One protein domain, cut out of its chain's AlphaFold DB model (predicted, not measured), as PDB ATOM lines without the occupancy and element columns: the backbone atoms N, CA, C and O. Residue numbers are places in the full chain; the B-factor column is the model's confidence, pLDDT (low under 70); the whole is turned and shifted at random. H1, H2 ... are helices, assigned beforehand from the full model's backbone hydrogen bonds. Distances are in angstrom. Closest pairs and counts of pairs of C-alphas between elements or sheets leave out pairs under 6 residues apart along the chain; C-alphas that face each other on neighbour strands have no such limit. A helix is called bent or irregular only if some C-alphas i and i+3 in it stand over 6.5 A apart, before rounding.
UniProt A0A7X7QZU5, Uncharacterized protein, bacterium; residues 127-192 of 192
ATOM      1  N   ILE A 127     -51.385 -12.443  82.725       38.62
ATOM      2  CA  ILE A 127     -51.372 -13.399  83.839       38.62
ATOM      3  C   ILE A 127     -52.371 -12.967  84.927       38.62
ATOM      4  O   ILE A 127     -53.128 -13.801  85.425       38.62
ATOM      5  N   ASP A 128     -52.428 -11.667  85.229       40.97
ATOM      6  CA  ASP A 128     -53.413 -11.061  86.131       40.97
ATOM      7  C   ASP A 128     -54.827 -11.132  85.540       40.97
ATOM      8  O   ASP A 128     -55.767 -11.451  86.258       40.97
ATOM      9  N   GLU A 129     -54.985 -10.936  84.226       49.00
ATOM     10  CA  GLU A 129     -56.270 -11.087  83.526       49.00
ATOM     11  C   GLU A 129     -56.773 -12.538  83.540       49.00
ATOM     12  O   GLU A 129     -57.961 -12.792  83.736       49.00
ATOM     13  N   VAL A 130     -55.880 -13.524  83.381       54.59
ATOM     14  CA  VAL A 130     -56.250 -14.946  83.491       54.59
ATOM     15  C   VAL A 130     -56.624 -15.305  84.934       54.59
ATOM     16  O   VAL A 130     -57.579 -16.066  85.135       54.59
ATOM     17  N   LEU A 131     -55.930 -14.753  85.937       52.97
ATOM     18  CA  LEU A 131     -56.288 -14.925  87.350       52.97
ATOM     19  C   LEU A 131     -57.636 -14.267  87.686       52.97
ATOM     20  O   LEU A 131     -58.489 -14.919  88.293       52.97
ATOM     21  N   ASP A 132     -57.852 -13.023  87.256       68.19
ATOM     22  CA  ASP A 132     -59.078 -12.249  87.487       68.19
ATOM     23  C   ASP A 132     -60.282 -12.893  86.789       68.19
ATOM     24  O   ASP A 132     -61.350 -13.071  87.379       68.19
ATOM     25  N   ARG A 133     -60.097 -13.389  85.561       73.81
ATOM     26  CA  ARG A 133     -61.140 -14.122  84.839       73.81
ATOM     27  C   ARG A 133     -61.484 -15.446  85.513       73.81
ATOM     28  O   ARG A 133     -62.660 -15.802  85.599       73.81
ATOM     29  N   LYS A 134     -60.491 -16.179  86.024       77.38
ATOM     30  CA  LYS A 134     -60.726 -17.418  86.781       77.38
ATOM     31  C   LYS A 134     -61.463 -17.135  88.096       77.38
ATOM     32  O   LYS A 134     -62.360 -17.899  88.453       77.38
ATOM     33  N   ALA A 135     -61.142 -16.030  88.773       79.94
ATOM     34  CA  ALA A 135     -61.848 -15.575  89.970       79.94
ATOM     35  C   ALA A 135     -63.309 -15.191  89.664       79.94
ATOM     36  O   ALA A 135     -64.218 -15.693  90.324       79.94
ATOM     37  N   LYS A 136     -63.558 -14.408  88.607       79.88
ATOM     38  CA  LYS A 136     -64.913 -14.052  88.143       79.88
ATOM     39  C   LYS A 136     -65.752 -15.272  87.772       79.88
ATOM     40  O   LYS A 136     -66.910 -15.373  88.168       79.88
ATOM     41  N   ILE A 137     -65.173 -16.242  87.060       82.12
ATOM     42  CA  ILE A 137     -65.875 -17.490  86.718       82.12
ATOM     43  C   ILE A 137     -66.278 -18.255  87.983       82.12
ATOM     44  O   ILE A 137     -67.389 -18.785  88.040       82.12
ATOM     45  N   LYS A 138     -65.418 -18.286  89.006       85.50
ATOM     46  CA  LYS A 138     -65.733 -18.932  90.284       85.50
ATOM     47  C   LYS A 138     -66.905 -18.245  90.999       85.50
ATOM     48  O   LYS A 138     -67.832 -18.928  91.422       85.50
ATOM     49  N   VAL A 139     -66.914 -16.911  91.055       84.81
ATOM     50  CA  VAL A 139     -68.026 -16.130  91.634       84.81
ATOM     51  C   VAL A 139     -69.345 -16.418  90.907       84.81
ATOM     52  O   VAL A 139     -70.373 -16.650  91.541       84.81
ATOM     53  N   LEU A 140     -69.325 -16.481  89.574       85.06
ATOM     54  CA  LEU A 140     -70.510 -16.813  88.776       85.06
ATOM     55  C   LEU A 140     -71.024 -18.233  89.043       85.06
ATOM     56  O   LEU A 140     -72.236 -18.448  89.098       85.06
ATOM     57  N   GLN A 141     -70.131 -19.205  89.236       85.56
ATOM     58  CA  GLN A 141     -70.516 -20.571  89.605       85.56
ATOM     59  C   GLN A 141     -71.201 -20.615  90.979       85.56
ATOM     60  O   GLN A 141     -72.229 -21.279  91.125       85.56
ATOM     61  N   GLU A 142     -70.685 -19.869  91.959       86.44
ATOM     62  CA  GLU A 142     -71.279 -19.759  93.297       86.44
ATOM     63  C   GLU A 142     -72.667 -19.097  93.252       86.44
ATOM     64  O   GLU A 142     -73.633 -19.654  93.781       86.44
ATOM     65  N   LEU A 143     -72.807 -17.975  92.534       84.50
ATOM     66  CA  LEU A 143     -74.092 -17.293  92.328       84.50
ATOM     67  C   LEU A 143     -75.104 -18.183  91.603       84.50
ATOM     68  O   LEU A 143     -76.274 -18.236  91.982       84.50
ATOM     69  N   THR A 144     -74.656 -18.953  90.606       85.75
ATOM     70  CA  THR A 144     -75.512 -19.936  89.927       85.75
ATOM     71  C   THR A 144     -76.089 -20.934  90.927       85.75
ATOM     72  O   THR A 144     -77.267 -21.270  90.841       85.75
ATOM     73  N   GLY A 145     -75.304 -21.385  91.909       84.38
ATOM     74  CA  GLY A 145     -75.773 -22.271  92.978       84.38
ATOM     75  C   GLY A 145     -76.944 -21.690  93.779       84.38
ATOM     76  O   GLY A 145     -77.865 -22.428  94.137       84.38
ATOM     77  N   GLN A 146     -76.957 -20.370  93.970       83.62
ATOM     78  CA  GLN A 146     -77.922 -19.628  94.787       83.62
ATOM     79  C   GLN A 146     -79.216 -19.235  94.053       83.62
ATOM     80  O   GLN A 146     -80.137 -18.715  94.682       83.62
ATOM     81  N   LEU A 147     -79.343 -19.505  92.751       83.94
ATOM     82  CA  LEU A 147     -80.550 -19.205  91.964       83.94
ATOM     83  C   LEU A 147     -81.619 -20.315  92.043       83.94
ATOM     84  O   LEU A 147     -81.296 -21.496  92.244       83.94
ATOM     85  N   SER A 148     -82.896 -19.940  91.871       84.19
ATOM     86  CA  SER A 148     -84.016 -20.890  91.737       84.19
ATOM     87  C   SER A 148     -83.938 -21.679  90.422       84.19
ATOM     88  O   SER A 148     -83.139 -21.368  89.535       84.19
ATOM     89  N   ALA A 149     -84.755 -22.726  90.287       84.94
ATOM     90  CA  ALA A 149     -84.840 -23.484  89.042       84.94
ATOM     91  C   ALA A 149     -85.360 -22.622  87.875       84.94
ATOM     92  O   ALA A 149     -84.804 -22.720  86.781       84.94
ATOM     93  N   GLU A 150     -86.345 -21.741  88.110       84.44
ATOM     94  CA  GLU A 150     -86.848 -20.835  87.066       84.44
ATOM     95  C   GLU A 150     -85.784 -19.816  86.650       84.44
ATOM     96  O   GLU A 150     -85.495 -19.680  85.464       84.44
ATOM     97  N   GLN A 151     -85.117 -19.179  87.619       84.56
ATOM     98  CA  GLN A 151     -84.055 -18.208  87.341       84.56
ATOM     99  C   GLN A 151     -82.897 -18.858  86.567       84.56
ATOM    100  O   GLN A 151     -82.375 -18.296  85.607       84.56
ATOM    101  N   LYS A 152     -82.512 -20.089  86.929       86.12
ATOM    102  CA  LYS A 152     -81.496 -20.854  86.190       86.12
ATOM    103  C   LYS A 152     -81.910 -21.127  84.747       86.12
ATOM    104  O   LYS A 152     -81.039 -21.130  83.882       86.12
ATOM    105  N   ALA A 153     -83.185 -21.408  84.488       86.12
ATOM    106  CA  ALA A 153     -83.687 -21.626  83.134       86.12
ATOM    107  C   ALA A 153     -83.660 -20.326  82.318       86.12
ATOM    108  O   ALA A 153     -83.198 -20.333  81.179       86.12
ATOM    109  N   GLU A 154     -84.048 -19.208  82.929       86.62
ATOM    110  CA  GLU A 154     -84.034 -17.880  82.313       86.62
ATOM    111  C   GLU A 154     -82.612 -17.434  81.935       86.62
ATOM    112  O   GLU A 154     -82.350 -17.071  80.785       86.62
ATOM    113  N   PHE A 155     -81.647 -17.572  82.851       87.44
ATOM    114  CA  PHE A 155     -80.241 -17.284  82.550       87.44
ATOM    115  C   PHE A 155     -79.667 -18.222  81.483       87.44
ATOM    116  O   PHE A 155     -78.860 -17.784  80.669       87.44
ATOM    117  N   ARG A 156     -80.092 -19.490  81.431       85.94
ATOM    118  CA  ARG A 156     -79.644 -20.441  80.398       85.94
ATOM    119  C   ARG A 156     -80.233 -20.122  79.022       85.94
ATOM    120  O   ARG A 156     -79.562 -20.353  78.024       85.94
ATOM    121  N   ALA A 157     -81.441 -19.562  78.964       86.38
ATOM    122  CA  ALA A 157     -82.037 -19.066  77.725       86.38
ATOM    123  C   ALA A 157     -81.337 -17.791  77.226       86.38
ATOM    124  O   ALA A 157     -81.059 -17.660  76.035       86.38
ATOM    125  N   LYS A 158     -81.000 -16.872  78.140       84.56
ATOM    126  CA  LYS A 158     -80.323 -15.605  77.820       84.56
ATOM    127  C   LYS A 158     -78.828 -15.780  77.512       84.56
ATOM    128  O   LYS A 158     -78.282 -15.060  76.681       84.56
ATOM    129  N   TYR A 159     -78.180 -16.755  78.150       84.88
ATOM    130  CA  TYR A 159     -76.762 -17.089  77.999       84.88
ATOM    131  C   TYR A 159     -76.588 -18.590  77.697       84.88
ATOM    132  O   TYR A 159     -76.129 -19.351  78.555       84.88
ATOM    133  N   PRO A 160     -76.915 -19.045  76.472       77.94
ATOM    134  CA  PRO A 160     -76.932 -20.471  76.117       77.94
ATOM    135  C   PRO A 160     -75.560 -21.148  76.207       77.94
ATOM    136  O   PRO A 160     -75.472 -22.334  76.514       77.94
ATOM    137  N   ASN A 161     -74.482 -20.386  76.010       79.00
ATOM    138  CA  ASN A 161     -73.102 -20.868  76.131       79.00
ATOM    139  C   ASN A 161     -72.476 -20.582  77.512       79.00
ATOM    140  O   ASN A 161     -71.273 -20.784  77.702       79.00
ATOM    141  N   GLY A 162     -73.263 -20.107  78.485       81.62
ATOM    142  CA  GLY A 162     -72.773 -19.721  79.807       81.62
ATOM    143  C   GLY A 162     -71.659 -18.675  79.720       81.62
ATOM    144  O   GLY A 162     -71.781 -17.695  78.993       81.62
ATOM    145  N   THR A 163     -70.550 -18.903  80.432       79.44
ATOM    146  CA  THR A 163     -69.363 -18.026  80.425       79.44
ATOM    147  C   THR A 163     -68.479 -18.178  79.181       79.44
ATOM    148  O   THR A 163     -67.566 -17.375  78.966       79.44
ATOM    149  N   LYS A 164     -68.724 -19.193  78.340       77.00
ATOM    150  CA  LYS A 164     -67.882 -19.503  77.180       77.00
ATOM    151  C   LYS A 164     -68.078 -18.446  76.091       77.00
ATOM    152  O   LYS A 164     -69.170 -18.281  75.561       77.00
ATOM    153  N   GLY A 165     -66.998 -17.744  75.748       69.94
ATOM    154  CA  GLY A 165     -67.000 -16.688  74.728       69.94
ATOM    155  C   GLY A 165     -67.380 -15.292  75.236       69.94
ATOM    156  O   GLY A 165     -67.238 -14.330  74.487       69.94
ATOM    157  N   LEU A 166     -67.790 -15.142  76.504       74.19
ATOM    158  CA  LEU A 166     -68.013 -13.823  77.102       74.19
ATOM    159  C   LEU A 166     -66.673 -13.129  77.392       74.19
ATOM    160  O   LEU A 166     -65.788 -13.704  78.037       74.19
ATOM    161  N   ARG A 167     -66.548 -11.887  76.905       74.12
ATOM    162  CA  ARG A 167     -65.499 -10.922  77.286       74.12
ATOM    163  C   ARG A 167     -65.808 -10.325  78.669       74.12
ATOM    164  O   ARG A 167     -66.916 -10.509  79.176       74.12
ATOM    165  N   ASP A 168     -64.878  -9.579  79.260       74.12
ATOM    166  CA  ASP A 168     -64.995  -9.092  80.647       74.12
ATOM    167  C   ASP A 168     -66.230  -8.234  80.916       74.12
ATOM    168  O   ASP A 168     -66.907  -8.444  81.920       74.12
ATOM    169  N   ALA A 169     -66.608  -7.348  79.992       72.69
ATOM    170  CA  ALA A 169     -67.850  -6.580  80.106       72.69
ATOM    171  C   ALA A 169     -69.099  -7.486  80.135       72.69
ATOM    172  O   ALA A 169     -70.064  -7.220  80.854       72.69
ATOM    173  N   GLY A 170     -69.069  -8.590  79.385       77.81
ATOM    174  CA  GLY A 170     -70.131  -9.593  79.369       77.81
ATOM    175  C   GLY A 170     -70.184 -10.418  80.656       77.81
ATOM    176  O   GLY A 170     -71.275 -10.668  81.168       77.81
ATOM    177  N   LEU A 171     -69.022 -10.786  81.206       80.19
ATOM    178  CA  LEU A 171     -68.909 -11.456  82.507       80.19
ATOM    179  C   LEU A 171     -69.394 -10.549  83.644       80.19
ATOM    180  O   LEU A 171     -70.175 -10.997  84.476       80.19
ATOM    181  N   ALA A 172     -69.010  -9.269  83.639       81.50
ATOM    182  CA  ALA A 172     -69.444  -8.288  84.632       81.50
ATOM    183  C   ALA A 172     -70.956  -8.019  84.563       81.50
ATOM    184  O   ALA A 172     -71.621  -7.908  85.593       81.50
ATOM    185  N   LYS A 173     -71.526  -7.955  83.350       84.88
ATOM    186  CA  LYS A 173     -72.977  -7.827  83.162       84.88
ATOM    187  C   LYS A 173     -73.720  -9.046  83.706       84.88
ATOM    188  O   LYS A 173     -74.690  -8.872  84.438       84.88
ATOM    189  N   LEU A 174     -73.258 -10.252  83.371       85.81
ATOM    190  CA  LEU A 174     -73.837 -11.495  83.879       85.81
ATOM    191  C   LEU A 174     -73.747 -11.558  85.411       85.81
ATOM    192  O   LEU A 174     -74.734 -11.874  86.065       85.81
ATOM    193  N   GLU A 175     -72.603 -11.192  85.990       86.88
ATOM    194  CA  GLU A 175     -72.414 -11.170  87.443       86.88
ATOM    195  C   GLU A 175     -73.391 -10.217  88.133       86.88
ATOM    196  O   GLU A 175     -74.027 -10.596  89.117       86.88
ATOM    197  N   ARG A 176     -73.556  -8.998  87.604       87.56
ATOM    198  CA  ARG A 176     -74.494  -8.014  88.152       87.56
ATOM    199  C   ARG A 176     -75.934  -8.523  88.118       87.56
ATOM    200  O   ARG A 176     -76.605  -8.488  89.145       87.56
ATOM    201  N   GLU A 177     -76.383  -9.039  86.974       88.38
ATOM    202  CA  GLU A 177     -77.744  -9.572  86.828       88.38
ATOM    203  C   GLU A 177     -77.992 -10.759  87.777       88.38
ATOM    204  O   GLU A 177     -79.055 -10.857  88.391       88.38
ATOM    205  N   MET A 178     -77.004 -11.644  87.959       87.56
ATOM    206  CA  MET A 178     -77.119 -12.763  88.899       87.56
ATOM    207  C   MET A 178     -77.157 -12.295  90.357       87.56
ATOM    208  O   MET A 178     -77.969 -12.810  91.124       87.56
ATOM    209  N   ARG A 179     -76.339 -11.302  90.737       87.56
ATOM    210  CA  ARG A 179     -76.360 -10.705  92.083       87.56
ATOM    211  C   ARG A 179     -77.710 -10.064  92.395       87.56
ATOM    212  O   ARG A 179     -78.257 -10.295  93.473       87.56
ATOM    213  N   GLU A 180     -78.271  -9.312  91.452       87.62
ATOM    214  CA  GLU A 180     -79.603  -8.710  91.580       87.62
ATOM    215  C   GLU A 180     -80.683  -9.785  91.766       87.62
ATOM    216  O   GLU A 180     -81.479  -9.702  92.703       87.62
ATOM    217  N   ALA A 181     -80.654 -10.847  90.956       85.31
ATOM    218  CA  ALA A 181     -81.593 -11.962  91.061       85.31
ATOM    219  C   ALA A 181     -81.479 -12.722  92.399       85.31
ATOM    220  O   ALA A 181     -82.495 -13.121  92.978       85.31
ATOM    221  N   THR A 182     -80.262 -12.902  92.926       83.94
ATOM    222  CA  THR A 182     -80.047 -13.503  94.255       83.94
ATOM    223  C   THR A 182     -80.496 -12.584  95.395       83.94
ATOM    224  O   THR A 182     -81.114 -13.059  96.346       83.94
ATOM    225  N   ALA A 183     -80.271 -11.271  95.289       83.62
ATOM    226  CA  ALA A 183     -80.671 -10.301  96.308       83.62
ATOM    227  C   ALA A 183     -82.198 -10.134  96.375       83.62
ATOM    228  O   ALA A 183     -82.774 -10.113  97.462       83.62
ATOM    229  N   GLN A 184     -82.872 -10.092  95.220       77.94
ATOM    230  CA  GLN A 184     -84.337 -10.084  95.147       77.94
ATOM    231  C   GLN A 184     -84.937 -11.344  95.776       77.94
ATOM    232  O   GLN A 184     -85.937 -11.264  96.487       77.94
ATOM    233  N   ARG A 185     -84.292 -12.502  95.587       73.50
ATOM    234  CA  ARG A 185     -84.693 -13.756  96.234       73.50
ATOM    235  C   ARG A 185     -84.529 -13.703  97.753       73.50
ATOM    236  O   ARG A 185     -85.416 -14.168  98.466       73.50
ATOM    237  N   GLU A 186     -83.424 -13.164  98.267       73.94
ATOM    238  CA  GLU A 186     -83.247 -12.996  99.716       73.94
ATOM    239  C   GLU A 186     -84.280 -12.042 100.320       73.94
ATOM    240  O   GLU A 186     -84.804 -12.325 101.398       73.94
ATOM    241  N   LEU A 187     -84.607 -10.948  99.627       76.19
ATOM    242  CA  LEU A 187     -85.660 -10.027 100.054       76.19
ATOM    243  C   LEU A 187     -87.032 -10.714 100.070       76.19
ATOM    244  O   LEU A 187     -87.740 -10.631 101.070       76.19
ATOM    245  N   ALA A 188     -87.377 -11.443  99.005       71.25
ATOM    246  CA  ALA A 188     -88.631 -12.187  98.909       71.25
ATOM    247  C   ALA A 188     -88.739 -13.289  99.979       71.25
ATOM    248  O   ALA A 188     -89.819 -13.529 100.504       71.25
ATOM    249  N   ARG A 189     -87.618 -13.921 100.354       72.88
ATOM    250  CA  ARG A 189     -87.558 -14.922 101.433       72.88
ATOM    251  C   ARG A 189     -87.673 -14.312 102.833       72.88
ATOM    252  O   ARG A 189     -88.115 -15.004 103.736       72.88
ATOM    253  N   LYS A 190     -87.237 -13.064 103.036       72.38
ATOM    254  CA  LYS A 190     -87.371 -12.340 104.317       72.38
ATOM    255  C   LYS A 190     -88.748 -11.690 104.497       72.38
ATOM    256  O   LYS A 190     -89.105 -11.358 105.620       72.38
ATOM    257  N   ALA A 191     -89.473 -11.468 103.401       69.00
ATOM    258  CA  ALA A 191     -90.819 -10.895 103.387       69.00
ATOM    259  C   ALA A 191     -91.946 -11.950 103.424       69.00
ATOM    260  O   ALA A 191     -93.115 -11.570 103.485       69.00
ATOM    261  N   ALA A 192     -91.595 -13.239 103.366       56.31
ATOM    262  CA  ALA A 192     -92.485 -14.396 103.487       56.31
ATOM    263  C   ALA A 192     -92.300 -15.070 104.851       56.31
ATOM    264  O   ALA A 192     -93.312 -15.558 105.397       56.31
TER     265      ALA A 192
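This is residues 127 to 192 of the 192 residues of an uncharacterized protein of bacterium (UniProt A0A7X7QZU5). What shape do these atoms make? Two long helices, H3 and H1, run the same way and are side by side over part of their length, H1 reaching toward one end of the long axis and H3 toward the other, and the short helix H2 lies to one side of this pair, facing back along it. The last turn of H3 and the two residues after it, residues 187 to 192, stick out at one end. What is it built of, and how large is it? The printed part has 66 residues with three named helices, in the order H1, H2, H3 along the chain, and no named strand, and its class is all helix. It is only just compact, close to loose, with a radius of gyration of the C-alphas of 12.8 A, and the C-alphas span 45 by 23 by 17 A along their three main axes.

Where is the longest helix? H3 covers residues 168 to 190, 23 residues, and measures 32.7 A from first to last C-alpha. It begins at C-alpha 168, at (-64.995, -9.092, 80.647), and ends at C-alpha 190, at (-87.371, -12.340, 104.317). Where is the other long helix? H1 covers residues 127 to 146, 20 residues, and measures 29.4 A from first to last C-alpha. Its first C-alpha, that of Ile 127, is at (-51.372, -13.399, 83.839). And the short one? H2 covers residues 149 to 158, from Ala 149 to Lys 158, 10 residues. Its first and last C-alphas are 14.4 A apart.

How do the two long helices meet? H3 and H1 touch, with 12 pairs of C-alphas within 8 A. The closest are those of Leu 140 and Glu 175, 6.1 A apart. Their lines stand at a shallow tilt of 28 degrees, and the two helices run the same way, with their centres 14.3 A apart. How does H2 stand to H3? The two are close but not clearly touching, with 1 pair of C-alphas within 8 A, those of Gln 151 and Ala 181, 7.7 A apart. They run opposite ways at a shallow tilt of 22 degrees, and their centres are 12.5 A apart. How does H2 stand to H1? These two are also close but not clearly touching, with 1 pair of C-alphas within 8 A, those of Thr 144 and Lys 152, 7.1 A apart. They run opposite ways at a steep tilt of 42 degrees, and their centres are 18.9 A apart. What do the backbone N and O atoms show? In H1, H2 and H3 every pair of O i and N i+4 is within hydrogen-bond range, and no helix is bent or irregular.

How far does the whole reach? The two C-alphas farthest apart are those of Ile 127 and Ala 192, the first and last printed residues, at 45.6 A, and the outline is only just a rod. Residues 187 to 192, of which 187 to 190 belong to H3, stand free. Is the printed part unbroken, and are any links long? It runs from residue 127 to residue 192, the chain's last residue, without a cut. The link from H1 to H2 is tight, with 2 residues, the link from H2 to H3 is short, with 9 residues, and no link is long. Where is the model less sure? The mean pLDDT of the printed part is 78.3, and residues 127 to 132, residue 165 and residues 191 to 192 are under 70. The mean is 73 for H1, 86 for H2 and 81 for H3.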